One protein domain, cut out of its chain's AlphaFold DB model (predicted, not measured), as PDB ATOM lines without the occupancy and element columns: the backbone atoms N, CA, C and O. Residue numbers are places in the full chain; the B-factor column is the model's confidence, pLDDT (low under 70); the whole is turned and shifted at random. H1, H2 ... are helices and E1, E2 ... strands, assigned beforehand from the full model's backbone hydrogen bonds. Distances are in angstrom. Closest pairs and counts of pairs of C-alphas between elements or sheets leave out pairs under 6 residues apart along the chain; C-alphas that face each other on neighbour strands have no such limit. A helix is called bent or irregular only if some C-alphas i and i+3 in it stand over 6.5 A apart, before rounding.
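AT A GLANCE: This is residues 277 to 424 of the 455 residues of an uncharacterized protein of Tenericutes bacterium (UniProt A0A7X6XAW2). Four helices, H1, H3, H4 and H6, stand in a ring as an up-and-down bundle, each running against the one before it in the chain. At the end where H1 begins and H6 ends, the short strands E1 and E2 pair as a two-stranded ribbon; towards the other end H2 points away from H1, about perpendicular to it, and the short helix H5 lies near the beginning of H6. The 148 printed residues hold six named helices and two named strands in the order E1, H1, H2, H3, H4, H5, H6, E2; the sheet, E1 - E2, is antiparallel and the class is mostly helix. The whole is compact, with a radius of gyration of the C-alphas of 16.4 A and spans of 50 by 38 by 23 A.

HOW THE PARTS SIT: Start at E1, residues 277 to 279, and look across to its antiparallel neighbour E2, residues 417 to 420: N 278 and O 418 are 2.9 A apart, within hydrogen-bond range, and so are N 418 and O 278, also 2.9 A. H1, residues 280 to 303, follows E1 by a tight link; it has a kink of 54 degrees near residue 297 and is irregular, with C-alphas 299 and 302 9.6 A apart. H2, residues 305 to 312, touches H1 and is about perpendicular to it at 87 degrees; the closest C-alphas, of Glu 293 and Arg 306, are 6.5 A apart. H3, residues 322 to 341, touches H1 at a shallow tilt of 28 degrees, opposite ways, closest at the C-alphas of Glu 302 and Phe 322, 6.1 A. H4, residues 345 to 357, makes a helical hairpin with H3, at a shallow tilt of 29 degrees; the closest C-alphas, of Phe 341 and Leu 348, are 6.6 A apart. H6, residues 386 to 413, touches H4 at a tilt of 34.6 degrees, only just short of steep, opposite ways, closest at the C-alphas of Leu 354 and Ile 396, 6.0 A. With residues 404 to 412 alone H6 also touches H1, closest at the C-alphas of Ser 280 and Thr 408, 5.1 A. H5, residues 366 to 373, only just touches H6, with 3 pairs of C-alphas within 8 A, closest at Tyr 367 and Ser 386, 6.0 A; H5 is apart from H1, H2, H3 and H4. Every O i to N i+4 pair is within hydrogen-bond range in H2, H4, H5 and H6; in H1 it is 18 of 20 and in H3 15 of 16.

IN THESE COORDINATES: Find C-alpha 277 at (89.559, 121.587, 91.727), where E1 begins its 7.0 A. H1 runs 32.6 A from C-alpha 280 to C-alpha 303, and H2 10.7 A from 305 to 312. Look next for C-alpha 322 at (103.752, 100.919, 78.669), from which H3 runs 28.3 A to 341. H4 covers 18.4 A from 345 to 357, and H5 11.2 A from 366 to 373. H6, the longest helix, runs 40.6 A to C-alpha 413 at (76.063, 118.584, 97.540). E2 covers 9.7 A from 417 to 420.

THE WHOLE: The two C-alphas farthest apart, of Asp 376 and Gly 415, are 50.0 A from each other. The printed part has no cut. The link from H5 to H6, residues 374 to 385, is long, and its C-alphas lie 20 to 26 A from the mean of the C-alphas; in it, residues 378 to 379 pair antiparallel with 382 to 383. The mean pLDDT of the printed part is 85.3, and residues 313 to 320, 377 and 379 to 382 are under 70.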
ATOM      1  N   LYS A 277      91.014 121.562  91.546       96.25
ATOM      2  CA  LYS A 277      89.559 121.587  91.727       96.25
ATOM      3  C   LYS A 277      88.840 121.362  90.412       96.25
ATOM      4  O   LYS A 277      89.264 121.901  89.397       96.25
ATOM      5  N   LEU A 278      87.739 120.619  90.474       96.69
ATOM      6  CA  LEU A 278      86.857 120.345  89.345       96.69
ATOM      7  C   LEU A 278      85.406 120.644  89.723       96.69
ATOM      8  O   LEU A 278      84.960 120.303  90.821       96.69
ATOM      9  N   ASN A 279      84.656 121.242  88.803       96.81
ATOM     10  CA  ASN A 279      83.193 121.241  88.840       96.81
ATOM     11  C   ASN A 279      82.613 119.962  88.199       96.81
ATOM     12  O   ASN A 279      83.341 119.150  87.627       96.81
ATOM     13  N   SER A 280      81.290 119.776  88.263       96.06
ATOM     14  CA  SER A 280      80.610 118.576  87.745       96.06
ATOM     15  C   SER A 280      80.862 118.315  86.249       96.06
ATOM     16  O   SER A 280      81.037 117.166  85.840       96.06
ATOM     17  N   SER A 281      80.928 119.365  85.422       96.44
ATOM     18  CA  SER A 281      81.188 119.230  83.981       96.44
ATOM     19  C   SER A 281      82.643 118.866  83.690       96.44
ATOM     20  O   SER A 281      82.910 118.054  82.805       96.44
ATOM     21  N   GLU A 282      83.583 119.473  84.413       97.25
ATOM     22  CA  GLU A 282      85.014 119.185  84.286       97.25
ATOM     23  C   GLU A 282      85.321 117.762  84.755       97.25
ATOM     24  O   GLU A 282      85.970 117.013  84.028       97.25
ATOM     25  N   TYR A 283      84.755 117.354  85.897       96.75
ATOM     26  CA  TYR A 283      84.869 115.993  86.415       96.75
ATOM     27  C   TYR A 283      84.367 114.966  85.404       96.75
ATOM     28  O   TYR A 283      85.064 113.997  85.115       96.75
ATOM     29  N   LYS A 284      83.175 115.180  84.829       96.56
ATOM     30  CA  LYS A 284      82.618 114.277  83.814       96.56
ATOM     31  C   LYS A 284      83.564 114.134  82.622       96.56
ATOM     32  O   LYS A 284      83.837 113.017  82.199       96.56
ATOM     33  N   LYS A 285      84.072 115.252  82.097       97.00
ATOM     34  CA  LYS A 285      84.987 115.249  80.951       97.00
ATOM     35  C   LYS A 285      86.280 114.495  81.264       97.00
ATOM     36  O   LYS A 285      86.754 113.727  80.433       97.00
ATOM     37  N   GLU A 286      86.847 114.709  82.446       95.94
ATOM     38  CA  GLU A 286      88.080 114.041  82.864       95.94
ATOM     39  C   GLU A 286      87.872 112.540  83.099       95.94
ATOM     40  O   GLU A 286      88.667 111.729  82.628       95.94
ATOM     41  N   PHE A 287      86.766 112.169  83.744       96.19
ATOM     42  CA  PHE A 287      86.350 110.783  83.939       96.19
ATOM     43  C   PHE A 287      86.135 110.056  82.605       96.19
ATOM     44  O   PHE A 287      86.658 108.959  82.418       96.19
ATOM     45  N   ASP A 288      85.420 110.681  81.666       94.62
ATOM     46  CA  ASP A 288      85.189 110.133  80.328       94.62
ATOM     47  C   ASP A 288      86.514 109.914  79.593       94.62
ATOM     48  O   ASP A 288      86.777 108.810  79.121       94.62
ATOM     49  N   ASN A 289      87.374 110.935  79.550       94.19
ATOM     50  CA  ASN A 289      88.675 110.847  78.891       94.19
ATOM     51  C   ASN A 289      89.544 109.730  79.479       94.19
ATOM     52  O   ASN A 289      90.118 108.945  78.728       94.19
ATOM     53  N   LEU A 290      89.618 109.622  80.810       94.31
ATOM     54  CA  LEU A 290      90.390 108.566  81.465       94.31
ATOM     55  C   LEU A 290      89.829 107.177  81.172       94.31
ATOM     56  O   LEU A 290      90.614 106.259  80.962       94.31
ATOM     57  N   LEU A 291      88.506 107.005  81.123       94.00
ATOM     58  CA  LEU A 291      87.905 105.723  80.747       94.00
ATOM     59  C   LEU A 291      88.248 105.322  79.313       94.00
ATOM     60  O   LEU A 291      88.564 104.158  79.082       94.00
ATOM     61  N   TYR A 292      88.216 106.261  78.366       91.38
ATOM     62  CA  TYR A 292      88.615 105.987  76.983       91.38
ATOM     63  C   TYR A 292      90.100 105.634  76.884       91.38
ATOM     64  O   TYR A 292      90.448 104.635  76.261       91.38
ATOM     65  N   GLU A 293      90.972 106.400  77.543       91.69
ATOM     66  CA  GLU A 293      92.407 106.108  77.562       91.69
ATOM     67  C   GLU A 293      92.707 104.754  78.211       91.69
ATOM     68  O   GLU A 293      93.453 103.958  77.654       91.69
ATOM     69  N   ILE A 294      92.122 104.466  79.377       92.38
ATOM     70  CA  ILE A 294      92.311 103.185  80.068       92.38
ATOM     71  C   ILE A 294      91.749 102.037  79.228       92.38
ATOM     72  O   ILE A 294      92.385 100.989  79.162       92.38
ATOM     73  N   GLY A 295      90.601 102.230  78.577       90.50
ATOM     74  CA  GLY A 295      89.999 101.231  77.701       90.50
ATOM     75  C   GLY A 295      90.889 100.880  76.518       90.50
ATOM     76  O   GLY A 295      91.171  99.703  76.307       90.50
ATOM     77  N   ASP A 296      91.412 101.884  75.812       89.25
ATOM     78  CA  ASP A 296      92.384 101.666  74.738       89.25
ATOM     79  C   ASP A 296      93.649 100.972  75.262       89.25
ATOM     80  O   ASP A 296      94.100  99.991  74.684       89.25
ATOM     81  N   LEU A 297      94.195 101.401  76.402       88.88
ATOM     82  CA  LEU A 297      95.401 100.794  76.970       88.88
ATOM     83  C   LEU A 297      95.191  99.334  77.390       88.88
ATOM     84  O   LEU A 297      96.041  98.496  77.106       88.88
ATOM     85  N   GLN A 298      94.085  99.003  78.060       88.31
ATOM     86  CA  GLN A 298      93.808  97.625  78.477       88.31
ATOM     87  C   GLN A 298      93.522  96.718  77.290       88.31
ATOM     88  O   GLN A 298      94.004  95.586  77.254       88.31
ATOM     89  N   PHE A 299      92.737  97.212  76.334       83.56
ATOM     90  CA  PHE A 299      92.353  96.434  75.174       83.56
ATOM     91  C   PHE A 299      93.524  96.285  74.206       83.56
ATOM     92  O   PHE A 299      93.720  95.209  73.650       83.56
ATOM     93  N   ASN A 300      94.324  97.338  74.001       84.00
ATOM     94  CA  ASN A 300      95.375  97.371  72.991       84.00
ATOM     95  C   ASN A 300      96.795  97.105  73.470       84.00
ATOM     96  O   ASN A 300      97.617  96.698  72.650       84.00
ATOM     97  N   GLY A 301      97.078  97.209  74.766       85.75
ATOM     98  CA  GLY A 301      98.429  96.997  75.269       85.75
ATOM     99  C   GLY A 301      99.415  97.975  74.627       85.75
ATOM    100  O   GLY A 301      99.104  99.149  74.427       85.75
ATOM    101  N   GLU A 302     100.598  97.487  74.255       85.06
ATOM    102  CA  GLU A 302     101.638  98.307  73.615       85.06
ATOM    103  C   GLU A 302     101.238  98.835  72.223       85.06
ATOM    104  O   GLU A 302     101.795  99.836  71.776       85.06
ATOM    105  N   ASP A 303     100.224  98.241  71.582       84.62
ATOM    106  CA  ASP A 303      99.681  98.704  70.296       84.62
ATOM    107  C   ASP A 303      98.688  99.872  70.443       84.62
ATOM    108  O   ASP A 303      98.171 100.376  69.446       84.62
ATOM    109  N   SER A 304      98.405 100.314  71.673       87.94
ATOM    110  CA  SER A 304      97.501 101.433  71.971       87.94
ATOM    111  C   SER A 304      97.884 102.698  71.197       87.94
ATOM    112  O   SER A 304      99.023 103.175  71.260       87.94
ATOM    113  N   GLU A 305      96.909 103.295  70.506       87.38
ATOM    114  CA  GLU A 305      97.103 104.579  69.826       87.38
ATOM    115  C   GLU A 305      97.462 105.665  70.844       87.38
ATOM    116  O   GLU A 305      98.408 106.425  70.631       87.38
ATOM    117  N   ARG A 306      96.798 105.667  72.008       87.31
ATOM    118  CA  ARG A 306      97.057 106.627  73.091       87.31
ATOM    119  C   ARG A 306      98.464 106.498  73.663       87.31
ATOM    120  O   ARG A 306      99.099 107.510  73.967       87.31
ATOM    121  N   TYR A 307      98.968 105.276  73.818       86.69
ATOM    122  CA  TYR A 307     100.348 105.051  74.246       86.69
ATOM    123  C   TYR A 307     101.334 105.537  73.179       86.69
ATOM    124  O   TYR A 307     102.241 106.313  73.488       86.69
ATOM    125  N   ASN A 308     101.108 105.180  71.915       85.25
ATOM    126  CA  ASN A 308     101.967 105.572  70.799       85.25
ATOM    127  C   ASN A 308     102.019 107.095  70.579       85.25
ATOM    128  O   ASN A 308     103.087 107.646  70.298       85.25
ATOM    129  N   GLU A 309     100.897 107.799  70.742       83.38
ATOM    130  CA  GLU A 309     100.837 109.265  70.743       83.38
ATOM    131  C   GLU A 309     101.656 109.861  71.896       83.38
ATOM    132  O   GLU A 309     102.446 110.786  71.689       83.38
ATOM    133  N   SER A 310     101.542 109.288  73.099       79.44
ATOM    134  CA  SER A 310     102.244 109.786  74.289       79.44
ATOM    135  C   SER A 310     103.774 109.731  74.167       79.44
ATOM    136  O   SER A 310     104.465 110.629  74.659       79.44
ATOM    137  N   ILE A 311     104.305 108.721  73.464       76.56
ATOM    138  CA  ILE A 311     105.740 108.577  73.185       76.56
ATOM    139  C   ILE A 311     106.209 109.666  72.211       76.56
ATOM    140  O   ILE A 311     107.271 110.263  72.405       76.56
ATOM    141  N   LYS A 312     105.415 109.949  71.168       74.00
ATOM    142  CA  LYS A 312     105.742 110.951  70.138       74.00
ATOM    143  C   LYS A 312     105.781 112.367  70.708       74.00
ATOM    144  O   LYS A 312     106.666 113.143  70.350       74.00
ATOM    145  N   ASP A 313     104.871 112.678  71.626       64.31
ATOM    146  CA  ASP A 313     104.719 114.024  72.180       64.31
ATOM    147  C   ASP A 313     105.856 114.445  73.128       64.31
ATOM    148  O   ASP A 313     105.933 115.618  73.491       64.31
ATOM    149  N   LYS A 314     106.738 113.525  73.565       58.09
ATOM    150  CA  LYS A 314     107.815 113.751  74.562       58.09
ATOM    151  C   LYS A 314     107.378 114.474  75.852       58.09
ATOM    152  O   LYS A 314     108.223 114.824  76.668       58.09
ATOM    153  N   LYS A 315     106.079 114.687  76.085       53.22
ATOM    154  CA  LYS A 315     105.531 115.355  77.280       53.22
ATOM    155  C   LYS A 315     105.609 114.480  78.532       53.22
ATOM    156  O   LYS A 315     105.527 114.995  79.641       53.22
ATOM    157  N   HIS A 316     105.817 113.174  78.364       51.78
ATOM    158  CA  HIS A 316     105.857 112.188  79.444       51.78
ATOM    159  C   HIS A 316     107.236 111.519  79.556       51.78
ATOM    160  O   HIS A 316     107.365 110.303  79.500       51.78
ATOM    161  N   ILE A 317     108.283 112.328  79.756       44.94
ATOM    162  CA  ILE A 317     109.696 111.896  79.898       44.94
ATOM    163  C   ILE A 317     109.912 110.916  81.077       44.94
ATOM    164  O   ILE A 317     110.937 110.252  81.159       44.94
ATOM    165  N   GLN A 318     108.948 110.786  81.994       49.94
ATOM    166  CA  GLN A 318     109.052 109.917  83.177       49.94
ATOM    167  C   GLN A 318     108.474 108.507  82.983       49.94
ATOM    168  O   GLN A 318     108.513 107.690  83.901       49.94
ATOM    169  N   VAL A 319     107.943 108.196  81.801       53.72
ATOM    170  CA  VAL A 319     107.144 106.993  81.578       53.72
ATOM    171  C   VAL A 319     107.782 106.126  80.494       53.72
ATOM    172  O   VAL A 319     107.269 105.976  79.395       53.72
ATOM    173  N   ASN A 320     108.951 105.563  80.803       60.81
ATOM    174  CA  ASN A 320     109.804 104.872  79.825       60.81
ATOM    175  C   ASN A 320     109.261 103.521  79.313       60.81
ATOM    176  O   ASN A 320     109.962 102.836  78.572       60.81
ATOM    177  N   ASN A 321     108.062 103.100  79.724       75.31
ATOM    178  CA  ASN A 321     107.419 101.884  79.229       75.31
ATOM    179  C   ASN A 321     105.892 101.930  79.405       75.31
ATOM    180  O   ASN A 321     105.353 102.704  80.206       75.31
ATOM    181  N   PHE A 322     105.207 101.043  78.682       80.69
ATOM    182  CA  PHE A 322     103.752 100.919  78.669       80.69
ATOM    183  C   PHE A 322     103.172 100.717  80.070       80.69
ATOM    184  O   PHE A 322     102.220 101.394  80.458       80.69
ATOM    185  N   LYS A 323     103.792  99.841  80.872       80.19
ATOM    186  CA  LYS A 323     103.348  99.531  82.238       80.19
ATOM    187  C   LYS A 323     103.251 100.789  83.102       80.19
ATOM    188  O   LYS A 323     102.256 100.974  83.806       80.19
ATOM    189  N   ASN A 324     104.259 101.657  83.048       78.25
ATOM    190  CA  ASN A 324     104.275 102.901  83.811       78.25
ATOM    191  C   ASN A 324     103.199 103.871  83.304       78.25
ATOM    192  O   ASN A 324     102.565 104.550  84.112       78.25
ATOM    193  N   TYR A 325     102.964 103.915  81.986       83.25
ATOM    194  CA  TYR A 325     101.964 104.801  81.387       83.25
ATOM    195  C   TYR A 325     100.570 104.396  81.813       83.25
ATOM    196  O   TYR A 325      99.845 105.200  82.398       83.25
ATOM    197  N   TYR A 326     100.256 103.120  81.641       86.12
ATOM    198  CA  TYR A 326      99.015 102.528  82.097       86.12
ATOM    199  C   TYR A 326      98.781 102.750  83.598       86.12
ATOM    200  O   TYR A 326      97.737 103.269  83.997       86.12
ATOM    201  N   SER A 327      99.790 102.472  84.428       84.25
ATOM    202  CA  SER A 327      99.703 102.669  85.882       84.25
ATOM    203  C   SER A 327      99.443 104.136  86.254       84.25
ATOM    204  O   SER A 327      98.679 104.408  87.177       84.25
ATOM    205  N   SER A 328      99.999 105.096  85.504       84.75
ATOM    206  CA  SER A 328      99.733 106.526  85.724       84.75
ATOM    207  C   SER A 328      98.270 106.903  85.468       84.75
ATOM    208  O   SER A 328      97.699 107.701  86.213       84.75
ATOM    209  N   LYS A 329      97.637 106.311  84.446       89.81
ATOM    210  CA  LYS A 329      96.230 106.572  84.112       89.81
ATOM    211  C   LYS A 329      95.293 105.951  85.139       89.81
ATOM    212  O   LYS A 329      94.373 106.621  85.600       89.81
ATOM    213  N   ILE A 330      95.589 104.725  85.574       89.88
ATOM    214  CA  ILE A 330      94.865 104.067  86.670       89.88
ATOM    215  C   ILE A 330      94.949 104.892  87.957       89.88
ATOM    216  O   ILE A 330      93.926 105.127  88.596       89.88
ATOM    217  N   ARG A 331      96.131 105.416  88.300       88.25
ATOM    218  CA  ARG A 331      96.307 106.279  89.476       88.25
ATOM    219  C   ARG A 331      95.467 107.555  89.404       88.25
ATOM    220  O   ARG A 331      94.821 107.916  90.385       88.25
ATOM    221  N   LYS A 332      95.424 108.224  88.245       90.88
ATOM    222  CA  LYS A 332      94.554 109.399  88.028       90.88
ATOM    223  C   LYS A 332      93.079 109.051  88.212       90.88
ATOM    224  O   LYS A 332      92.367 109.752  88.927       90.88
ATOM    225  N   TYR A 333      92.641 107.937  87.630       93.62
ATOM    226  CA  TYR A 333      91.279 107.436  87.794       93.62
ATOM    227  C   TYR A 333      90.941 107.150  89.267       93.62
ATOM    228  O   TYR A 333      89.914 107.606  89.770       93.62
ATOM    229  N   ASN A 334      91.831 106.470  89.992       92.25
ATOM    230  CA  ASN A 334      91.650 106.187  91.415       92.25
ATOM    231  C   ASN A 334      91.577 107.470  92.250       92.25
ATOM    232  O   ASN A 334      90.713 107.580  93.118       92.25
ATOM    233  N   ASN A 335      92.426 108.459  91.963       92.12
ATOM    234  CA  ASN A 335      92.407 109.750  92.648       92.12
ATOM    235  C   ASN A 335      91.082 110.504  92.434       92.12
ATOM    236  O   ASN A 335      90.550 111.058  93.401       92.12
ATOM    237  N   LEU A 336      90.508 110.479  91.222       94.56
ATOM    238  CA  LEU A 336      89.173 111.037  90.960       94.56
ATOM    239  C   LEU A 336      88.102 110.357  91.820       94.56
ATOM    240  O   LEU A 336      87.342 111.027  92.525       94.56
ATOM    241  N   MET A 337      88.073 109.023  91.800       94.38
ATOM    242  CA  MET A 337      87.038 108.247  92.480       94.38
ATOM    243  C   MET A 337      87.139 108.342  94.003       94.38
ATOM    244  O   MET A 337      86.125 108.527  94.677       94.38
ATOM    245  N   LEU A 338      88.347 108.263  94.560       93.88
ATOM    246  CA  LEU A 338      88.568 108.342  96.004       93.88
ATOM    247  C   LEU A 338      88.268 109.742  96.550       93.88
ATOM    248  O   LEU A 338      87.628 109.852  97.593       93.88
ATOM    249  N   SER A 339      88.581 110.809  95.810       93.31
ATOM    250  CA  SER A 339      88.284 112.186  96.245       93.31
ATOM    251  C   SER A 339      86.780 112.444  96.469       93.31
ATOM    252  O   SER A 339      86.392 113.262  97.312       93.31
ATOM    253  N   LEU A 340      85.903 111.715  95.771       92.69
ATOM    254  CA  LEU A 340      84.454 111.772  95.987       92.69
ATOM    255  C   LEU A 340      83.930 110.681  96.925       92.69
ATOM    256  O   LEU A 340      83.042 110.956  97.740       92.69
ATOM    257  N   PHE A 341      84.461 109.464  96.814       93.00
ATOM    258  CA  PHE A 341      83.823 108.251  97.322       93.00
ATOM    259  C   PHE A 341      84.688 107.411  98.260       93.00
ATOM    260  O   PHE A 341      84.318 106.270  98.518       93.00
ATOM    261  N   GLU A 342      85.771 107.946  98.833       88.38
ATOM    262  CA  GLU A 342      86.618 107.244  99.817       88.38
ATOM    263  C   GLU A 342      85.800 106.490 100.885       88.38
ATOM    264  O   GLU A 342      86.090 105.345 101.225       88.38
ATOM    265  N   LYS A 343      84.712 107.104 101.367       88.88
ATOM    266  CA  LYS A 343      83.831 106.547 102.409       88.88
ATOM    267  C   LYS A 343      82.662 105.702 101.879       88.88
ATOM    268  O   LYS A 343      81.811 105.296 102.664       88.88
ATOM    269  N   ASN A 344      82.589 105.449 100.571       85.56
ATOM    270  CA  ASN A 344      81.492 104.738  99.906       85.56
ATOM    271  C   ASN A 344      82.012 103.492  99.161       85.56
ATOM    272  O   ASN A 344      82.161 103.515  97.935       85.56
ATOM    273  N   PRO A 345      82.258 102.373  99.872       85.62
ATOM    274  CA  PRO A 345      82.877 101.179  99.292       85.62
ATOM    275  C   PRO A 345      82.056 100.545  98.160       85.62
ATOM    276  O   PRO A 345      82.635  99.984  97.235       85.62
ATOM    277  N   SER A 346      80.725 100.672  98.182       85.69
ATOM    278  CA  SER A 346      79.852 100.176  97.108       85.69
ATOM    279  C   SER A 346      80.075 100.911  95.782       85.69
ATOM    280  O   SER A 346      80.129 100.279  94.730       85.69
ATOM    281  N   ILE A 347      80.257 102.235  95.821       86.50
ATOM    282  CA  ILE A 347      80.530 103.050  94.626       86.50
ATOM    283  C   ILE A 347      81.931 102.760  94.091       86.50
ATOM    284  O   ILE A 347      82.102 102.583  92.886       86.50
ATOM    285  N   LEU A 348      82.913 102.620  94.984       86.94
ATOM    286  CA  LEU A 348      84.262 102.201  94.605       86.94
ATOM    287  C   LEU A 348      84.277 100.791  93.990       86.94
ATOM    288  O   LEU A 348      85.042 100.548  93.065       86.94
ATOM    289  N   SER A 349      83.415  99.876  94.441       84.50
ATOM    290  CA  SER A 349      83.259  98.558  93.809       84.50
ATOM    291  C   SER A 349      82.719  98.672  92.382       84.50
ATOM    292  O   SER A 349      83.323  98.131  91.465       84.50
ATOM    293  N   MET A 350      81.647  99.447  92.166       80.00
ATOM    294  CA  MET A 350      81.089  99.676  90.820       80.00
ATOM    295  C   MET A 350      82.110 100.306  89.862       80.00
ATOM    296  O   MET A 350      82.158  99.978  88.679       80.00
ATOM    297  N   SER A 351      82.936 101.214  90.380       87.50
ATOM    298  CA  SER A 351      84.050 101.825  89.656       87.50
ATOM    299  C   SER A 351      85.096 100.805  89.204       87.50
ATOM    300  O   SER A 351      85.551 100.854  88.063       87.50
ATOM    301  N   ARG A 352      85.441  99.840  90.062       85.12
ATOM    302  CA  ARG A 352      86.366  98.754  89.706       85.12
ATOM    303  C   ARG A 352      85.758  97.802  88.688       85.12
ATOM    304  O   ARG A 352      86.443  97.440  87.740       85.12
ATOM    305  N   ASP A 353      84.484  97.447  88.844       80.38
ATOM    306  CA  ASP A 353      83.769  96.603  87.878       80.38
ATOM    307  C   ASP A 353      83.772  97.235  86.482       80.38
ATOM    308  O   ASP A 353      83.981  96.542  85.485       80.38
ATOM    309  N   LEU A 354      83.601  98.560  86.415       88.12
ATOM    310  CA  LEU A 354      83.704  99.315  85.175       88.12
ATOM    311  C   LEU A 354      85.097  99.165  84.549       88.12
ATOM    312  O   LEU A 354      85.187  98.730  83.406       88.12
ATOM    313  N   ILE A 355      86.168  99.463  85.294       88.81
ATOM    314  CA  ILE A 355      87.548  99.362  84.789       88.81
ATOM    315  C   ILE A 355      87.900  97.931  84.373       88.81
ATOM    316  O   ILE A 355      88.500  97.744  83.323       88.81
ATOM    317  N   ASN A 356      87.510  96.920  85.150       83.75
ATOM    318  CA  ASN A 356      87.789  95.518  84.830       83.75
ATOM    319  C   ASN A 356      87.100  95.076  83.531       83.75
ATOM    320  O   ASN A 356      87.668  94.299  82.761       83.75
ATOM    321  N   SER A 357      85.899  95.594  83.268       82.62
ATOM    322  CA  SER A 357      85.141  95.278  82.055       82.62
ATOM    323  C   SER A 357      85.813  95.816  80.784       82.62
ATOM    324  O   SER A 357      85.672  95.213  79.723       82.62
ATOM    325  N   LEU A 358      86.590  96.902  80.873       83.44
ATOM    326  CA  LEU A 358      87.264  97.501  79.711       83.44
ATOM    327  C   LEU A 358      88.325  96.586  79.078       83.44
ATOM    328  O   LEU A 358      88.617  96.713  77.894       83.44
ATOM    329  N   SER A 359      88.858  95.624  79.834       76.62
ATOM    330  CA  SER A 359      89.829  94.648  79.320       76.62
ATOM    331  C   SER A 359      89.239  93.690  78.284       76.62
ATOM    332  O   SER A 359      89.962  93.158  77.444       76.62
ATOM    333  N   LEU A 360      87.924  93.470  78.340       75.31
ATOM    334  CA  LEU A 360      87.207  92.526  77.482       75.31
ATOM    335  C   LEU A 360      86.454  93.228  76.349       75.31
ATOM    336  O   LEU A 360      86.237  92.643  75.288       75.31
ATOM    337  N   PHE A 361      86.037  94.471  76.581       78.06
ATOM    338  CA  PHE A 361      85.175  95.216  75.679       78.06
ATOM    339  C   PHE A 361      85.851  96.507  75.247       78.06
ATOM    340  O   PHE A 361      86.103  97.403  76.052       78.06
ATOM    341  N   ASN A 362      86.085  96.619  73.945       79.94
ATOM    342  CA  ASN A 362      86.655  97.818  73.374       79.94
ATOM    343  C   ASN A 362      85.576  98.898  73.209       79.94
ATOM    344  O   ASN A 362      84.615  98.732  72.448       79.94
ATOM    345  N   LEU A 363      85.751 100.020  73.907       78.38
ATOM    346  CA  LEU A 363      84.872 101.181  73.775       78.38
ATOM    347  C   LEU A 363      84.934 101.798  72.368       78.38
ATOM    348  O   LEU A 363      83.943 102.370  71.916       78.38
ATOM    349  N   GLU A 364      86.065 101.662  71.668       74.50
ATOM    350  CA  GLU A 364      86.318 102.266  70.357       74.50
ATOM    351  C   GLU A 364      86.580 101.191  69.284       74.50
ATOM    352  O   GLU A 364      87.590 100.504  69.290       74.50
ATOM    353  N   GLY A 365      85.672 101.029  68.315       74.94
ATOM    354  CA  GLY A 365      85.847 100.113  67.166       74.94
ATOM    355  C   GLY A 365      84.899  98.907  67.127       74.94
ATOM    356  O   GLY A 365      84.704  98.307  66.071       74.94
ATOM    357  N   GLY A 366      84.227  98.598  68.241       84.50
ATOM    358  CA  GLY A 366      83.102  97.658  68.281       84.50
ATOM    359  C   GLY A 366      83.456  96.182  68.039       84.50
ATOM    360  O   GLY A 366      84.617  95.770  68.082       84.50
ATOM    361  N   TYR A 367      82.426  95.363  67.781       85.75
ATOM    362  CA  TYR A 367      82.551  93.898  67.728       85.75
ATOM    363  C   TYR A 367      83.527  93.394  66.654       85.75
ATOM    364  O   TYR A 367      84.213  92.398  66.867       85.75
ATOM    365  N   SER A 368      83.634  94.075  65.510       84.81
ATOM    366  CA  SER A 368      84.572  93.685  64.447       84.81
ATOM    367  C   SER A 368      86.029  93.792  64.904       84.81
ATOM    368  O   SER A 368      86.802  92.852  64.702       84.81
ATOM    369  N   SER A 369      86.392  94.893  65.572       82.50
ATOM    370  CA  SER A 369      87.729  95.080  66.145       82.50
ATOM    371  C   SER A 369      88.005  94.067  67.254       82.50
ATOM    372  O   SER A 369      89.073  93.457  67.283       82.50
ATOM    373  N   PHE A 370      87.009  93.808  68.106       84.38
ATOM    374  CA  PHE A 370      87.076  92.751  69.113       84.38
ATOM    375  C   PHE A 370      87.371  91.377  68.497       84.38
ATOM    376  O   PHE A 370      88.318  90.691  68.886       84.38
ATOM    377  N   LYS A 371      86.605  91.002  67.473       84.75
ATOM    378  CA  LYS A 371      86.720  89.715  66.792       84.75
ATOM    379  C   LYS A 371      88.085  89.524  66.130       84.75
ATOM    380  O   LYS A 371      88.646  88.429  66.190       84.75
ATOM    381  N   SER A 372      88.612  90.588  65.520       82.94
ATOM    382  CA  SER A 372      89.941  90.594  64.907       82.94
ATOM    383  C   SER A 372      91.048  90.367  65.933       82.94
ATOM    384  O   SER A 372      92.033  89.702  65.626       82.94
ATOM    385  N   LYS A 373      90.900  90.918  67.143       78.81
ATOM    386  CA  LYS A 373      91.924  90.833  68.183       78.81
ATOM    387  C   LYS A 373      91.919  89.499  68.932       78.81
ATOM    388  O   LYS A 373      92.970  89.007  69.324       78.81
ATOM    389  N   HIS A 374      90.746  88.894  69.093       76.69
ATOM    390  CA  HIS A 374      90.544  87.725  69.946       76.69
ATOM    391  C   HIS A 374      90.259  86.437  69.159       76.69
ATOM    392  O   HIS A 374      89.275  85.759  69.430       76.69
ATOM    393  N   SER A 375      91.082  86.091  68.163       73.81
ATOM    394  CA  SER A 375      91.018  84.791  67.456       73.81
ATOM    395  C   SER A 375      89.592  84.341  67.059       73.81
ATOM    396  O   SER A 375      89.152  83.256  67.430       73.81
ATOM    397  N   ASP A 376      88.866  85.174  66.301       71.25
ATOM    398  CA  ASP A 376      87.457  84.959  65.890       71.25
ATOM    399  C   ASP A 376      86.410  85.198  67.004       71.25
ATOM    400  O   ASP A 376      85.272  84.728  66.910       71.25
ATOM    401  N   GLY A 377      86.760  86.003  68.014       64.06
ATOM    402  CA  GLY A 377      85.856  86.469  69.073       64.06
ATOM    403  C   GLY A 377      85.802  85.554  70.296       64.06
ATOM    404  O   GLY A 377      84.752  85.444  70.923       64.06
ATOM    405  N   MET A 378      86.896  84.866  70.617       70.25
ATOM    406  CA  MET A 378      86.989  84.008  71.796       70.25
ATOM    407  C   MET A 378      87.547  84.747  73.014       70.25
ATOM    408  O   MET A 378      88.601  85.372  72.946       70.25
ATOM    409  N   ILE A 379      86.887  84.598  74.162       64.75
ATOM    410  CA  ILE A 379      87.451  84.945  75.472       64.75
ATOM    411  C   ILE A 379      87.687  83.630  76.213       64.75
ATOM    412  O   ILE A 379      86.747  82.915  76.557       64.75
ATOM    413  N   GLY A 380      88.956  83.269  76.416       66.06
ATOM    414  CA  GLY A 380      89.310  81.933  76.895       66.06
ATOM    415  C   GLY A 380      88.870  80.860  75.894       66.06
ATOM    416  O   GLY A 380      89.299  80.875  74.744       66.06
ATOM    417  N   SER A 381      88.014  79.935  76.328       67.81
ATOM    418  CA  SER A 381      87.420  78.893  75.476       67.81
ATOM    419  C   SER A 381      86.023  79.241  74.948       67.81
ATOM    420  O   SER A 381      85.432  78.438  74.228       67.81
ATOM    421  N   GLU A 382      85.458  80.390  75.329       68.19
ATOM    422  CA  GLU A 382      84.084  80.762  74.990       68.19
ATOM    423  C   GLU A 382      84.033  81.703  73.791       68.19
ATOM    424  O   GLU A 382      84.752  82.700  73.730       68.19
ATOM    425  N   LYS A 383      83.139  81.410  72.841       80.56
ATOM    426  CA  LYS A 383      82.888  82.279  71.691       80.56
ATOM    427  C   LYS A 383      81.874  83.355  72.067       80.56
ATOM    428  O   LYS A 383      80.716  83.054  72.343       80.56
ATOM    429  N   ILE A 384      82.297  84.608  72.010       81.00
ATOM    430  CA  ILE A 384      81.445  85.766  72.262       81.00
ATOM    431  C   ILE A 384      80.729  86.138  70.972       81.00
ATOM    432  O   ILE A 384      81.351  86.407  69.947       81.00
ATOM    433  N   SER A 385      79.400  86.145  71.020       82.69
ATOM    434  CA  SER A 385      78.580  86.620  69.907       82.69
ATOM    435  C   SER A 385      78.533  88.152  69.861       82.69
ATOM    436  O   SER A 385      78.748  88.822  70.869       82.69
ATOM    437  N   SER A 386      78.160  88.716  68.707       86.12
ATOM    438  CA  SER A 386      77.917  90.164  68.568       86.12
ATOM    439  C   SER A 386      76.874  90.678  69.573       86.12
ATOM    440  O   SER A 386      77.033  91.752  70.144       86.12
ATOM    441  N   ALA A 387      75.834  89.881  69.853       84.62
ATOM    442  CA  ALA A 387      74.807  90.230  70.831       84.62
ATOM    443  C   ALA A 387      75.373  90.310  72.258       84.62
ATOM    444  O   ALA A 387      75.160  91.308  72.938       84.62
ATOM    445  N   MET A 388      76.157  89.308  72.675       84.12
ATOM    446  CA  MET A 388      76.816  89.307  73.990       84.12
ATOM    447  C   MET A 388      77.837  90.441  74.124       84.12
ATOM    448  O   MET A 388      77.964  91.041  75.188       84.12
ATOM    449  N   TYR A 389      78.551  90.760  73.040       86.06
ATOM    450  CA  TYR A 389      79.455  91.905  73.010       86.06
ATOM    451  C   TYR A 389      78.707  93.220  73.257       86.06
ATOM    452  O   TYR A 389      79.108  94.012  74.109       86.06
ATOM    453  N   ASN A 390      77.599  93.434  72.543       87.44
ATOM    454  CA  ASN A 390      76.792  94.643  72.686       87.44
ATOM    455  C   ASN A 390      76.162  94.750  74.082       87.44
ATOM    456  O   ASN A 390      76.185  95.831  74.659       87.44
ATOM    457  N   GLU A 391      75.698  93.641  74.664       86.12
ATOM    458  CA  GLU A 391      75.215  93.606  76.052       86.12
ATOM    459  C   GLU A 391      76.312  94.026  77.048       86.12
ATOM    460  O   GLU A 391      76.067  94.804  77.975       86.12
ATOM    461  N   GLY A 392      77.554  93.576  76.835       86.75
ATOM    462  CA  GLY A 392      78.710  94.003  77.626       86.75
ATOM    463  C   GLY A 392      78.974  95.509  77.534       86.75
ATOM    464  O   GLY A 392      79.149  96.172  78.558       86.75
ATOM    465  N   ILE A 393      78.930  96.070  76.321       89.44
ATOM    466  CA  ILE A 393      79.073  97.515  76.086       89.44
ATOM    467  C   ILE A 393      77.929  98.306  76.740       89.44
ATOM    468  O   ILE A 393      78.175  99.326  77.385       89.44
ATOM    469  N   GLU A 394      76.684  97.838  76.637       88.62
ATOM    470  CA  GLU A 394      75.529  98.461  77.295       88.62
ATOM    471  C   GLU A 394      75.678  98.466  78.819       88.62
ATOM    472  O   GLU A 394      75.420  99.483  79.473       88.62
ATOM    473  N   ARG A 395      76.164  97.364  79.398       89.38
ATOM    474  CA  ARG A 395      76.445  97.274  80.833       89.38
ATOM    475  C   ARG A 395      77.528  98.263  81.264       89.38
ATOM    476  O   ARG A 395      77.363  98.918  82.297       89.38
ATOM    477  N   ILE A 396      78.596  98.403  80.479       90.06
ATOM    478  CA  ILE A 396      79.652  99.395  80.717       90.06
ATOM    479  C   ILE A 396      79.079 100.814  80.690       90.06
ATOM    480  O   ILE A 396      79.298 101.575  81.634       90.06
ATOM    481  N   ASN A 397      78.287 101.152  79.671       92.19
ATOM    482  CA  ASN A 397      77.654 102.466  79.562       92.19
ATOM    483  C   ASN A 397      76.702 102.739  80.737       92.19
ATOM    484  O   ASN A 397      76.738 103.817  81.324       92.19
ATOM    485  N   SER A 398      75.931 101.739  81.177       91.31
ATOM    486  CA  SER A 398      75.063 101.869  82.355       91.31
ATOM    487  C   SER A 398      75.848 102.140  83.646       91.31
ATOM    488  O   SER A 398      75.442 102.975  84.458       91.31
ATOM    489  N   LEU A 399      76.976 101.450  83.858       91.69
ATOM    490  CA  LEU A 399      77.850 101.693  85.012       91.69
ATOM    491  C   LEU A 399      78.475 103.089  84.952       91.69
ATOM    492  O   LEU A 399      78.463 103.809  85.952       91.69
ATOM    493  N   LYS A 400      78.966 103.482  83.774       94.38
ATOM    494  CA  LYS A 400      79.510 104.813  83.499       94.38
ATOM    495  C   LYS A 400      78.497 105.909  83.850       94.38
ATOM    496  O   LYS A 400      78.813 106.791  84.650       94.38
ATOM    497  N   ASP A 401      77.267 105.812  83.351       93.81
ATOM    498  CA  ASP A 401      76.211 106.801  83.598       93.81
ATOM    499  C   ASP A 401      75.818 106.882  85.079       93.81
ATOM    500  O   ASP A 401      75.647 107.976  85.627       93.81
ATOM    501  N   LYS A 402      75.732 105.735  85.768       95.12
ATOM    502  CA  LYS A 402      75.479 105.695  87.219       95.12
ATOM    503  C   LYS A 402      76.576 106.411  88.000       95.12
ATOM    504  O   LYS A 402      76.266 107.216  88.877       95.12
ATOM    505  N   LEU A 403      77.844 106.147  87.685       94.19
ATOM    506  CA  LEU A 403      78.977 106.782  88.360       94.19
ATOM    507  C   LEU A 403      79.019 108.291  88.105       94.19
ATOM    508  O   LEU A 403      79.231 109.053  89.047       94.19
ATOM    509  N   ILE A 404      78.742 108.741  86.878       95.81
ATOM    510  CA  ILE A 404      78.645 110.172  86.547       95.81
ATOM    511  C   ILE A 404      77.500 110.834  87.322       95.81
ATOM    512  O   ILE A 404      77.683 111.919  87.879       95.81
ATOM    513  N   SER A 405      76.341 110.176  87.410       95.81
ATOM    514  CA  SER A 405      75.192 110.671  88.175       95.81
ATOM    515  C   SER A 405      75.525 110.817  89.663       95.81
ATOM    516  O   SER A 405      75.342 111.894  90.234       95.81
ATOM    517  N   TYR A 406      76.116 109.787  90.283       95.81
ATOM    518  CA  TYR A 406      76.570 109.868  91.675       95.81
ATOM    519  C   TYR A 406      77.619 110.959  91.884       95.81
ATOM    520  O   TYR A 406      77.584 111.657  92.900       95.81
ATOM    521  N   SER A 407      78.542 111.120  90.935       95.12
ATOM    522  CA  SER A 407      79.613 112.116  91.021       95.12
ATOM    523  C   SER A 407      79.041 113.526  90.976       95.12
ATOM    524  O   SER A 407      79.300 114.312  91.882       95.12
ATOM    525  N   THR A 408      78.167 113.801  90.006       95.00
ATOM    526  CA  THR A 408      77.468 115.087  89.851       95.00
ATOM    527  C   THR A 408      76.688 115.437  91.116       95.00
ATOM    528  O   THR A 408      76.923 116.477  91.720       95.00
ATOM    529  N   GLN A 409      75.854 114.513  91.611       95.12
ATOM    530  CA  GLN A 409      75.088 114.723  92.843       95.12
ATOM    531  C   GLN A 409      75.981 114.992  94.061       95.12
ATOM    532  O   GLN A 409      75.605 115.748  94.956       95.12
ATOM    533  N   THR A 410      77.146 114.345  94.136       94.62
ATOM    534  CA  THR A 410      78.076 114.508  95.261       94.62
ATOM    535  C   THR A 410      78.808 115.845  95.191       94.62
ATOM    536  O   THR A 410      78.960 116.498  96.223       94.62
ATOM    537  N   ILE A 411      79.231 116.270  93.998       95.44
ATOM    538  CA  ILE A 411      79.877 117.568  93.768       95.44
ATOM    539  C   ILE A 411      78.899 118.702  94.081       95.44
ATOM    540  O   ILE A 411      79.235 119.610  94.844       95.44
ATOM    541  N   ASP A 412      77.662 118.608  93.591       93.62
ATOM    542  CA  ASP A 412      76.623 119.608  93.842       93.62
ATOM    543  C   ASP A 412      76.338 119.739  95.350       93.62
ATOM    544  O   ASP A 412      76.335 120.844  95.895       93.62
ATOM    545  N   LYS A 413      76.224 118.610  96.070       92.88
ATOM    546  CA  LYS A 413      76.063 118.584  97.540       92.88
ATOM    547  C   LYS A 413      77.251 119.179  98.303       92.88
ATOM    548  O   LYS A 413      77.066 119.645  99.424       92.88
ATOM    549  N   LYS A 414      78.459 119.150  97.734       91.88
ATOM    550  CA  LYS A 414      79.689 119.699  98.332       91.88
ATOM    551  C   LYS A 414      79.949 121.167  97.956       91.88
ATOM    552  O   LYS A 414      81.016 121.687  98.267       91.88
ATOM    553  N   GLY A 415      78.981 121.851  97.341       90.12
ATOM    554  CA  GLY A 415      79.099 123.267  96.977       90.12
ATOM    555  C   GLY A 415      79.554 123.508  95.537       90.12
ATOM    556  O   GLY A 415      80.105 124.565  95.241       90.12
ATOM    557  N   GLY A 416      79.345 122.537  94.641       92.81
ATOM    558  CA  GLY A 416      79.530 122.686  93.192       92.81
ATOM    559  C   GLY A 416      80.956 122.464  92.683       92.81
ATOM    560  O   GLY A 416      81.179 122.481  91.474       92.81
ATOM    561  N   THR A 417      81.921 122.221  93.574       95.56
ATOM    562  CA  THR A 417      83.287 121.821  93.206       95.56
ATOM    563  C   THR A 417      83.819 120.751  94.152       95.56
ATOM    564  O   THR A 417      83.394 120.649  95.304       95.56
ATOM    565  N   ILE A 418      84.763 119.951  93.666       95.69
ATOM    566  CA  ILE A 418      85.523 118.985  94.459       95.69
ATOM    567  C   ILE A 418      87.016 119.235  94.282       95.69
ATOM    568  O   ILE A 418      87.458 119.623  93.205       95.69
ATOM    569  N   GLU A 419      87.790 119.013  95.339       95.94
ATOM    570  CA  GLU A 419      89.247 118.977  95.267       95.94
ATOM    571  C   GLU A 419      89.714 117.539  95.021       95.94
ATOM    572  O   GLU A 419      89.383 116.632  95.787       95.94
ATOM    573  N   ILE A 420      90.468 117.340  93.945       94.88
ATOM    574  CA  ILE A 420      91.121 116.081  93.614       94.88
ATOM    575  C   ILE A 420      92.496 116.079  94.265       94.88
ATOM    576  O   ILE A 420      93.299 116.990  94.060       94.88
ATOM    577  N   THR A 421      92.759 115.053  95.067       92.06
ATOM    578  CA  THR A 421      94.016 114.881  95.802       92.06
ATOM    579  C   THR A 421      94.652 113.538  95.461       92.06
ATOM    580  O   THR A 421      94.002 112.635  94.933       92.06
ATOM    581  N   ASN A 422      95.952 113.408  95.728       86.50
ATOM    582  CA  ASN A 422      96.651 112.141  95.569       86.50
ATOM    583  C   ASN A 422      96.382 111.239  96.783       86.50
ATOM    584  O   ASN A 422      96.845 111.540  97.880       86.50
ATOM    585  N   HIS A 423      95.673 110.132  96.564       85.88
ATOM    586  CA  HIS A 423      95.316 109.158  97.607       85.88
ATOM    587  C   HIS A 423      96.258 107.958  97.654       85.88
ATOM    588  O   HIS A 423      96.371 107.290  98.678       85.88
ATOM    589  N   GLU A 424      96.936 107.663  96.549       80.62
ATOM    590  CA  GLU A 424      97.858 106.535  96.496       80.62
ATOM    591  C   GLU A 424      99.231 106.896  97.088       80.62
ATOM    592  O   GLU A 424      99.757 107.979  96.806       80.62
TER     593      GLU A 424